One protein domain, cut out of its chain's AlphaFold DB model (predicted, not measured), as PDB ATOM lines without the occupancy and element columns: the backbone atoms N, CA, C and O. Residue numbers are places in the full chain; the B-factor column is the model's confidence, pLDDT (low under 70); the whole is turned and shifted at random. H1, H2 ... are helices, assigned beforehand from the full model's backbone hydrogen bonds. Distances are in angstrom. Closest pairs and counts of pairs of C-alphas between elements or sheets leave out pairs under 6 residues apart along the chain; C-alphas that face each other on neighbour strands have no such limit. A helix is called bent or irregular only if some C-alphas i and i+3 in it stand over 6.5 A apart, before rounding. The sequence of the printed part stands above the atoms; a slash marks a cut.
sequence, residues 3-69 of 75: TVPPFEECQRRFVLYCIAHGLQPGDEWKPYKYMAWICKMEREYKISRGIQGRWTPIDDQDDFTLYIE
ATOM      1  N   THR A   3     -21.974 -20.645  32.630       95.50
ATOM      2  CA  THR A   3     -20.961 -20.986  31.633       95.50
ATOM      3  C   THR A   3     -19.908 -21.895  32.254       95.50
ATOM      4  O   THR A   3     -19.680 -21.875  33.470       95.50
ATOM      5  N   VAL A   4     -19.320 -22.765  31.438       95.25
ATOM      6  CA  VAL A   4     -18.203 -23.616  31.855       95.25
ATOM      7  C   VAL A   4     -16.966 -22.720  32.046       95.25
ATOM      8  O   VAL A   4     -16.608 -22.012  31.100       95.25
ATOM      9  N   PRO A   5     -16.323 -22.706  33.231       94.81
ATOM     10  CA  PRO A   5     -15.084 -21.956  33.445       94.81
ATOM     11  C   PRO A   5     -13.906 -22.596  32.692       94.81
ATOM     12  O   PRO A   5     -14.024 -23.723  32.201       94.81
ATOM     13  N   PRO A   6     -12.737 -21.935  32.646       96.25
ATOM     14  CA  PRO A   6     -11.488 -22.595  32.280       96.25
ATOM     15  C   PRO A   6     -11.282 -23.882  33.094       96.25
ATOM     16  O   PRO A   6     -11.489 -23.913  34.309       96.25
ATOM     17  N   PHE A   7     -10.881 -24.970  32.432       94.56
ATOM     18  CA  PHE A   7     -10.759 -26.276  33.092       94.56
ATOM     19  C   PHE A   7      -9.694 -26.312  34.192       94.56
ATOM     20  O   PHE A   7      -9.840 -27.078  35.142       94.56
ATOM     21  N   GLU A   8      -8.661 -25.477  34.100       93.94
ATOM     22  CA  GLU A   8      -7.635 -25.305  35.137       93.94
ATOM     23  C   GLU A   8      -8.180 -24.779  36.473       93.94
ATOM     24  O   GLU A   8      -7.601 -25.049  37.522       93.94
ATOM     25  N   GLU A   9      -9.322 -24.091  36.453       92.94
ATOM     26  CA  GLU A   9      -9.992 -23.564  37.648       92.94
ATOM     27  C   GLU A   9     -11.048 -24.532  38.204       92.94
ATOM     28  O   GLU A   9     -11.665 -24.288  39.244       92.94
ATOM     29  N   CYS A  10     -11.301 -25.637  37.502       92.81
ATOM     30  CA  CYS A  10     -12.409 -26.528  37.792       92.81
ATOM     31  C   CYS A  10     -11.998 -27.719  38.660       92.81
ATOM     32  O   CYS A  10     -10.946 -28.336  38.485       92.81
ATOM     33  N   GLN A  11     -12.908 -28.143  39.539       92.81
ATOM     34  CA  GLN A  11     -12.771 -29.429  40.217       92.81
ATOM     35  C   GLN A  11     -12.757 -30.576  39.204       92.81
ATOM     36  O   GLN A  11     -13.541 -30.604  38.252       92.81
ATOM     37  N   ARG A  12     -11.920 -31.584  39.462       94.31
ATOM     38  CA  ARG A  12     -11.665 -32.696  38.539       94.31
ATOM     39  C   ARG A  12     -12.936 -33.382  38.029       94.31
ATOM     40  O   ARG A  12     -13.074 -33.612  36.832       94.31
ATOM     41  N   ARG A  13     -13.891 -33.667  38.918       94.75
ATOM     42  CA  ARG A  13     -15.156 -34.340  38.565       94.75
ATOM     43  C   ARG A  13     -16.053 -33.499  37.662       94.75
ATOM     44  O   ARG A  13     -16.756 -34.052  36.824       94.75
ATOM     45  N   PHE A  14     -16.002 -32.176  37.803       96.00
ATOM     46  CA  PHE A  14     -16.715 -31.279  36.903       96.00
ATOM     47  C   PHE A  14     -16.084 -31.281  35.507       96.00
ATOM     48  O   PHE A  14     -16.803 -31.380  34.519       96.00
ATOM     49  N   VAL A  15     -14.750 -31.291  35.415       96.62
ATOM     50  CA  VAL A  15     -14.052 -31.443  34.125       96.62
ATOM     51  C   VAL A  15     -14.444 -32.759  33.443       96.62
ATOM     52  O   VAL A  15     -14.751 -32.769  32.255       96.62
ATOM     53  N   LEU A  16     -14.514 -33.866  34.192       96.69
ATOM     54  CA  LEU A  16     -14.960 -35.161  33.660       96.69
ATOM     55  C   LEU A  16     -16.414 -35.132  33.178       96.69
ATOM     56  O   LEU A  16     -16.714 -35.690  32.126       96.69
ATOM     57  N   TYR A  17     -17.299 -34.443  33.903       97.31
ATOM     58  CA  TYR A  17     -18.664 -34.193  33.443       97.31
ATOM     59  C   TYR A  17     -18.679 -33.430  32.114       97.31
ATOM     60  O   TYR A  17     -19.398 -33.837  31.202       97.31
ATOM     61  N   CYS A  18     -17.892 -32.356  31.988       96.88
ATOM     62  CA  CYS A  18     -17.809 -31.574  30.757       96.88
ATOM     63  C   CYS A  18     -17.350 -32.435  29.579       96.88
ATOM     64  O   CYS A  18     -18.025 -32.457  28.553       96.88
ATOM     65  N   ILE A  19     -16.279 -33.214  29.759       96.00
ATOM     66  CA  ILE A  19     -15.761 -34.130  28.733       96.00
ATOM     67  C   ILE A  19     -16.839 -35.137  28.307       96.00
ATOM     68  O   ILE A  19     -17.114 -35.263  27.117       96.00
ATOM     69  N   ALA A  20     -17.511 -35.787  29.263       96.56
ATOM     70  CA  ALA A  20     -18.546 -36.790  28.992       96.56
ATOM     71  C   ALA A  20     -19.766 -36.245  28.224       96.56
ATOM     72  O   ALA A  20     -20.531 -37.017  27.652       96.56
ATOM     73  N   HIS A  21     -19.974 -34.927  28.236       95.62
ATOM     74  CA  HIS A  21     -21.097 -34.263  27.568       95.62
ATOM     75  C   HIS A  21     -20.653 -33.367  26.407       95.62
ATOM     76  O   HIS A  21     -21.473 -32.609  25.890       95.62
ATOM     77  N   GLY A  22     -19.380 -33.435  26.005       96.06
ATOM     78  CA  GLY A  22     -18.831 -32.632  24.912       96.06
ATOM     79  C   GLY A  22     -18.831 -31.122  25.173       96.06
ATOM     80  O   GLY A  22     -18.846 -30.356  24.216       96.06
ATOM     81  N   LEU A  23     -18.840 -30.695  26.439       96.81
ATOM     82  CA  LEU A  23     -18.833 -29.284  26.825       96.81
ATOM     83  C   LEU A  23     -17.404 -28.736  26.870       96.81
ATOM     84  O   LEU A  23     -16.504 -29.377  27.415       96.81
ATOM     85  N   GLN A  24     -17.226 -27.522  26.366       97.06
ATOM     86  CA  GLN A  24     -15.989 -26.745  26.373       97.06
ATOM     87  C   GLN A  24     -16.123 -25.505  27.271       97.06
ATOM     88  O   GLN A  24     -17.242 -25.078  27.572       97.06
ATOM     89  N   PRO A  25     -15.008 -24.889  27.710       97.06
ATOM     90  CA  PRO A  25     -15.050 -23.585  28.364       97.06
ATOM     91  C   PRO A  25     -15.845 -22.563  27.542       97.06
ATOM     92  O   PRO A  25     -15.665 -22.448  26.332       97.06
ATOM     93  N   GLY A  26     -16.732 -21.826  28.209       96.38
ATOM     94  CA  GLY A  26     -17.669 -20.893  27.576       96.38
ATOM     95  C   GLY A  26     -19.030 -21.493  27.208       96.38
ATOM     96  O   GLY A  26     -19.991 -20.729  27.105       96.38
ATOM     97  N   ASP A  27     -19.161 -22.819  27.100       97.25
ATOM     98  CA  ASP A  27     -20.455 -23.451  26.828       97.25
ATOM     99  C   ASP A  27     -21.431 -23.277  27.992       97.25
ATOM    100  O   ASP A  27     -21.056 -23.197  29.167       97.25
ATOM    101  N   GLU A  28     -22.722 -23.269  27.668       97.00
ATOM    102  CA  GLU A  28     -23.765 -23.268  28.680       97.00
ATOM    103  C   GLU A  28     -23.922 -24.648  29.320       97.00
ATOM    104  O   GLU A  28     -24.142 -25.669  28.665       97.00
ATOM    105  N   TRP A  29     -23.937 -24.661  30.648       95.56
ATOM    106  CA  TRP A  29     -24.295 -25.828  31.429       95.56
ATOM    107  C   TRP A  29     -25.336 -25.479  32.488       95.56
ATOM    108  O   TRP A  29     -25.631 -24.324  32.822       95.56
ATOM    109  N   LYS A  30     -25.958 -26.534  33.006       95.31
ATOM    110  CA  LYS A  30     -26.998 -26.425  34.021       95.31
ATOM    111  C   LYS A  30     -26.543 -27.181  35.266       95.31
ATOM    112  O   LYS A  30     -26.367 -28.397  35.164       95.31
ATOM    113  N   PRO A  31     -26.417 -26.520  36.432       93.62
ATOM    114  CA  PRO A  31     -25.969 -27.164  37.667       93.62
ATOM    115  C   PRO A  31     -26.724 -28.445  38.019       93.62
ATOM    116  O   PRO A  31     -26.120 -29.446  38.389       93.62
ATOM    117  N   TYR A  32     -28.040 -28.468  37.800       94.69
ATOM    118  CA  TYR A  32     -28.853 -29.650  38.079       94.69
ATOM    119  C   TYR A  32     -28.519 -30.860  37.185       94.69
ATOM    120  O   TYR A  32     -28.724 -31.991  37.615       94.69
ATOM    121  N   LYS A  33     -27.994 -30.657  35.965       96.06
ATOM    122  CA  LYS A  33     -27.553 -31.762  35.095       96.06
ATOM    123  C   LYS A  33     -26.274 -32.402  35.628       96.06
ATOM    124  O   LYS A  33     -26.190 -33.624  35.665       96.06
ATOM    125  N   TYR A  34     -25.334 -31.586  36.104       95.62
ATOM    126  CA  TYR A  34     -24.137 -32.078  36.785       95.62
ATOM    127  C   TYR A  34     -24.498 -32.857  38.054       95.62
ATOM    128  O   TYR A  34     -24.032 -33.978  38.230       95.62
ATOM    129  N   MET A  35     -25.394 -32.315  38.889       95.12
ATOM    130  CA  MET A  35     -25.851 -33.003  40.104       95.12
ATOM    131  C   MET A  35     -26.528 -34.342  39.785       95.12
ATOM    132  O   MET A  35     -26.230 -35.354  40.412       95.12
ATOM    133  N   ALA A  36     -27.400 -34.385  38.776       96.25
ATOM    134  CA  ALA A  36     -28.030 -35.635  38.358       96.25
ATOM    135  C   ALA A  36     -26.998 -36.658  37.852       96.25
ATOM    136  O   ALA A  36     -27.080 -37.842  38.186       96.25
ATOM    137  N   TRP A  37     -26.013 -36.206  37.076       96.31
ATOM    138  CA  TRP A  37     -24.965 -37.068  36.544       96.31
ATOM    139  C   TRP A  37     -24.051 -37.616  37.639       96.31
ATOM    140  O   TRP A  37     -23.810 -38.821  37.673       96.31
ATOM    141  N   ILE A  38     -23.603 -36.784  38.582       94.38
ATOM    142  CA  ILE A  38     -22.709 -37.249  39.645       94.38
ATOM    143  C   ILE A  38     -23.415 -38.239  40.582       94.38
ATOM    144  O   ILE A  38     -22.819 -39.246  40.956       94.38
ATOM    145  N   CYS A  39     -24.706 -38.034  40.877       92.88
ATOM    146  CA  CYS A  39     -25.510 -39.003  41.624       92.88
ATOM    147  C   CYS A  39     -25.668 -40.332  40.869       92.88
ATOM    148  O   CYS A  39     -25.659 -41.400  41.484       92.88
ATOM    149  N   LYS A  40     -25.801 -40.291  39.534       94.12
ATOM    150  CA  LYS A  40     -25.821 -41.499  38.701       94.12
ATOM    151  C   LYS A  40     -24.482 -42.240  38.789       94.12
ATOM    152  O   LYS A  40     -24.491 -43.433  39.078       94.12
ATOM    153  N   MET A  41     -23.361 -41.540  38.610       94.12
ATOM    154  CA  MET A  41     -22.021 -42.132  38.719       94.12
ATOM    155  C   MET A  41     -21.787 -42.748  40.101       94.12
ATOM    156  O   MET A  41     -21.295 -43.867  40.200       94.12
ATOM    157  N   GLU A  42     -22.192 -42.063  41.174       91.56
ATOM    158  CA  GLU A  42     -22.060 -42.582  42.540       91.56
ATOM    159  C   GLU A  42     -22.874 -43.869  42.732       91.56
ATOM    160  O   GLU A  42     -22.409 -44.834  43.343       91.56
ATOM    161  N   ARG A  43     -24.094 -43.917  42.188       91.12
ATOM    162  CA  ARG A  43     -24.924 -45.121  42.234       91.12
ATOM    163  C   ARG A  43     -24.262 -46.287  41.501       91.12
ATOM    164  O   ARG A  43     -24.261 -47.397  42.031       91.12
ATOM    165  N   GLU A  44     -23.726 -46.052  40.310       92.38
ATOM    166  CA  GLU A  44     -23.055 -47.087  39.514       92.38
ATOM    167  C   GLU A  44     -21.776 -47.585  40.201       92.38
ATOM    168  O   GLU A  44     -21.586 -48.795  40.321       92.38
ATOM    169  N   TYR A  45     -20.985 -46.678  40.778       91.44
ATOM    170  CA  TYR A  45     -19.825 -47.005  41.606       91.44
ATOM    171  C   TYR A  45     -20.194 -47.908  42.794       91.44
ATOM    172  O   TYR A  45     -19.595 -48.968  43.005       91.44
ATOM    173  N   LYS A  46     -21.237 -47.540  43.553       89.75
ATOM    174  CA  LYS A  46     -21.719 -48.346  44.689       89.75
ATOM    175  C   LYS A  46     -22.177 -49.734  44.254       89.75
ATOM    176  O   LYS A  46     -21.969 -50.699  44.988       89.75
ATOM    177  N   ILE A  47     -22.792 -49.842  43.074       91.12
ATOM    178  CA  ILE A  47     -23.181 -51.128  42.490       91.12
ATOM    179  C   ILE A  47     -21.938 -51.953  42.141       91.12
ATOM    180  O   ILE A  47     -21.877 -53.112  42.544       91.12
ATOM    181  N   SER A  48     -20.930 -51.374  41.477       90.00
ATOM    182  CA  SER A  48     -19.710 -52.107  41.102       90.00
ATOM    183  C   SER A  48     -18.875 -52.559  42.300       90.00
ATOM    184  O   SER A  48     -18.145 -53.541  42.209       90.00
ATOM    185  N   ARG A  49     -18.990 -51.862  43.435       87.75
ATOM    186  CA  ARG A  49     -18.309 -52.194  44.693       87.75
ATOM    187  C   ARG A  49     -19.138 -53.090  45.629       87.75
ATOM    188  O   ARG A  49     -18.631 -53.492  46.669       87.75
ATOM    189  N   GLY A  50     -20.396 -53.399  45.296       88.31
ATOM    190  CA  GLY A  50     -21.279 -54.204  46.154       88.31
ATOM    191  C   GLY A  50     -21.657 -53.530  47.483       88.31
ATOM    192  O   GLY A  50     -21.950 -54.210  48.464       88.31
ATOM    193  N   ILE A  51     -21.624 -52.194  47.538       85.69
ATOM    194  CA  ILE A  51     -21.895 -51.390  48.745       85.69
ATOM    195  C   ILE A  51     -23.201 -50.593  48.627       85.69
ATOM    196  O   ILE A  51     -23.326 -49.491  49.168       85.69
ATOM    197  N   GLN A  52     -24.193 -51.115  47.899       84.62
ATOM    198  CA  GLN A  52     -25.458 -50.410  47.696       84.62
ATOM    199  C   GLN A  52     -26.115 -50.041  49.038       84.62
ATOM    200  O   GLN A  52     -26.124 -50.821  49.987       84.62
ATOM    201  N   GLY A  53     -26.662 -48.824  49.123       75.06
ATOM    202  CA  GLY A  53     -27.306 -48.313  50.338       75.06
ATOM    203  C   GLY A  53     -26.346 -47.842  51.438       75.06
ATOM    204  O   GLY A  53     -26.814 -47.342  52.458       75.06
ATOM    205  N   ARG A  54     -25.023 -47.949  51.244       76.44
ATOM    206  CA  ARG A  54     -24.027 -47.365  52.151       76.44
ATOM    207  C   ARG A  54     -23.641 -45.950  51.712       76.44
ATOM    208  O   ARG A  54     -23.699 -45.600  50.527       76.44
ATOM    209  N   TRP A  55     -23.251 -45.130  52.684       68.12
ATOM    210  CA  TRP A  55     -22.564 -43.870  52.408       68.12
ATOM    211  C   TRP A  55     -21.204 -44.169  51.781       68.12
ATOM    212  O   TRP A  55     -20.516 -45.080  52.239       68.12
ATOM    213  N   THR A  56     -20.837 -43.422  50.739       65.31
ATOM    214  CA  THR A  56     -19.482 -43.476  50.181       65.31
ATOM    215  C   THR A  56     -18.538 -42.909  51.240       65.31
ATOM    216  O   THR A  56     -18.732 -41.751  51.625       65.31
ATOM    217  N   PRO A  57     -17.573 -43.686  51.757       64.19
ATOM    218  CA  PRO A  57     -16.599 -43.174  52.711       64.19
ATOM    219  C   PRO A  57     -15.877 -41.941  52.152       64.19
ATOM    220  O   PRO A  57     -15.648 -41.833  50.946       64.19
ATOM    221  N   ILE A  58     -15.517 -40.999  53.026       59.66
ATOM    222  CA  ILE A  58     -14.719 -39.818  52.648       59.66
ATOM    223  C   ILE A  58     -13.344 -40.249  52.108       59.66
ATOM    224  O   ILE A  58     -12.803 -39.602  51.217       59.66
ATOM    225  N   ASP A  59     -12.837 -41.388  52.571       61.69
ATOM    226  CA  ASP A  59     -11.551 -41.945  52.146       61.69
ATOM    227  C   ASP A  59     -11.596 -42.543  50.723       61.69
ATOM    228  O   ASP A  59     -10.563 -42.685  50.076       61.69
ATOM    229  N   ASP A  60     -12.795 -42.804  50.183       66.00
ATOM    230  CA  ASP A  60     -13.000 -43.362  48.836       66.00
ATOM    231  C   ASP A  60     -13.224 -42.272  47.768       66.00
ATOM    232  O   ASP A  60     -13.593 -42.565  46.629       66.00
ATOM    233  N   GLN A  61     -13.039 -40.987  48.096       76.94
ATOM    234  CA  GLN A  61     -13.279 -39.896  47.141       76.94
ATOM    235  C   GLN A  61     -12.306 -39.940  45.946       76.94
ATOM    236  O   GLN A  61     -12.705 -39.610  44.821       76.94
ATOM    237  N   ASP A  62     -11.070 -40.390  46.148       84.94
ATOM    238  CA  ASP A  62     -10.108 -40.569  45.056       84.94
ATOM    239  C   ASP A  62     -10.474 -41.780  44.192       84.94
ATOM    240  O   ASP A  62     -10.527 -41.662  42.967       84.94
ATOM    241  N   ASP A  63     -10.849 -42.902  44.812       88.94
ATOM    242  CA  ASP A  63     -11.282 -44.112  44.101       88.94
ATOM    243  C   ASP A  63     -12.557 -43.869  43.278       88.94
ATOM    244  O   ASP A  63     -12.640 -44.257  42.112       88.94
ATOM    245  N   PHE A  64     -13.522 -43.124  43.825       90.62
ATOM    246  CA  PHE A  64     -14.706 -42.708  43.077       90.62
ATOM    247  C   PHE A  64     -14.349 -41.797  41.892       90.62
ATOM    248  O   PHE A  64     -14.929 -41.920  40.812       90.62
ATOM    249  N   THR A  65     -13.378 -40.896  42.054       92.38
ATOM    250  CA  THR A  65     -12.923 -40.048  40.943       92.38
ATOM    251  C   THR A  65     -12.269 -40.891  39.850       92.38
ATOM    252  O   THR A  65     -12.606 -40.714  38.681       92.38
ATOM    253  N   LEU A  66     -11.417 -41.855  40.212       92.38
ATOM    254  CA  LEU A  66     -10.801 -42.794  39.268       92.38
ATOM    255  C   LEU A  66     -11.841 -43.647  38.536       92.38
ATOM    256  O   LEU A  66     -11.727 -43.853  37.328       92.38
ATOM    257  N   TYR A  67     -12.881 -44.098  39.239       92.56
ATOM    258  CA  TYR A  67     -14.007 -44.796  38.628       92.56
ATOM    259  C   TYR A  67     -14.676 -43.946  37.536       92.56
ATOM    260  O   TYR A  67     -14.886 -44.423  36.420       92.56
ATOM    261  N   ILE A  68     -14.957 -42.668  37.824       94.56
ATOM    262  CA  ILE A  68     -15.533 -41.744  36.836       94.56
ATOM    263  C   ILE A  68     -14.582 -41.571  35.645       94.56
ATOM    264  O   ILE A  68     -15.028 -41.614  34.501       94.56
ATOM    265  N   GLU A  69     -13.277 -41.404  35.876       94.44
ATOM    266  CA  GLU A  69     -12.295 -41.270  34.790       94.44
ATOM    267  C   GLU A  69     -12.299 -42.474  33.845       94.44
ATOM    268  O   GLU A  69     -12.254 -42.305  32.626       94.44
TER     269      GLU A  69
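What this domain is: This is residues 3 to 69 of the 75 residues of an uncharacterized protein of Alicyclobacillus acidoterrestris (strain ATCC 49025 / DSM 3922 / CIP 106132 / NCIMB 13137 / GD3B) (UniProt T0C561). One long helix, H2, makes most of the length of an elongated shape, and two shorter helices, H1 and H3, are set across one side of it, one after the other, running the same way. Loops lie at both ends: residues 3 to 11 and the link from H1 to H2 at one, the link from H2 to H3 at the other. The printed part has 67 residues with three named helices, in the order H1, H2, H3, and no named strand; the class is all helix. It is only just compact, close to loose, with a radius of gyration of the C-alphas of 12.9 A and spans of 38 by 20 by 16 A.

How they stand to each other: H1, residues 12 to 20, and H2, residues 31 to 48, only just touch, with 3 pairs of C-alphas within 8 A. The closest C-alphas are those of Tyr 17 and Tyr 34, 6.8 A apart, and the lines are about perpendicular at 83 degrees. H3, residues 58 to 69, touches H2 with its residues 64 to 68 alone. The closest C-alphas are those of Met 41 and Ile 68, 6.8 A apart, and the lines are about perpendicular at 80 degrees. H1 and H3 touch, their closest C-alphas, of Arg 13 and Thr 65, being 6.6 A apart. They run the same way at a shallow tilt of 24 degrees. In H1 and H2 every O i to N i+4 pair is within hydrogen-bond range; in H3 6 of 8 are.

Where its parts are: H1 begins at C-alpha 12 (-11.665, -32.696, 38.539) and is 12.5 A long from first to last C-alpha. H2 begins at C-alpha 31 (-25.969, -27.164, 37.667) and is 25.9 A long. H3, 18.1 A long, ends at C-alpha 69 (-12.295, -41.270, 34.790). It is irregular: C-alphas 59 and 62 are 7.4 A apart.

The domain as a whole: The two C-alphas farthest apart are those of Gly 26 and Gly 50, 38.3 A. The printed part has no cut, and both links are short. Residues 57 to 62, of which 58 to 62 belong to H3, stand free. The mean pLDDT of the printed part is 90.3, and residues 55 to 60 are under 70.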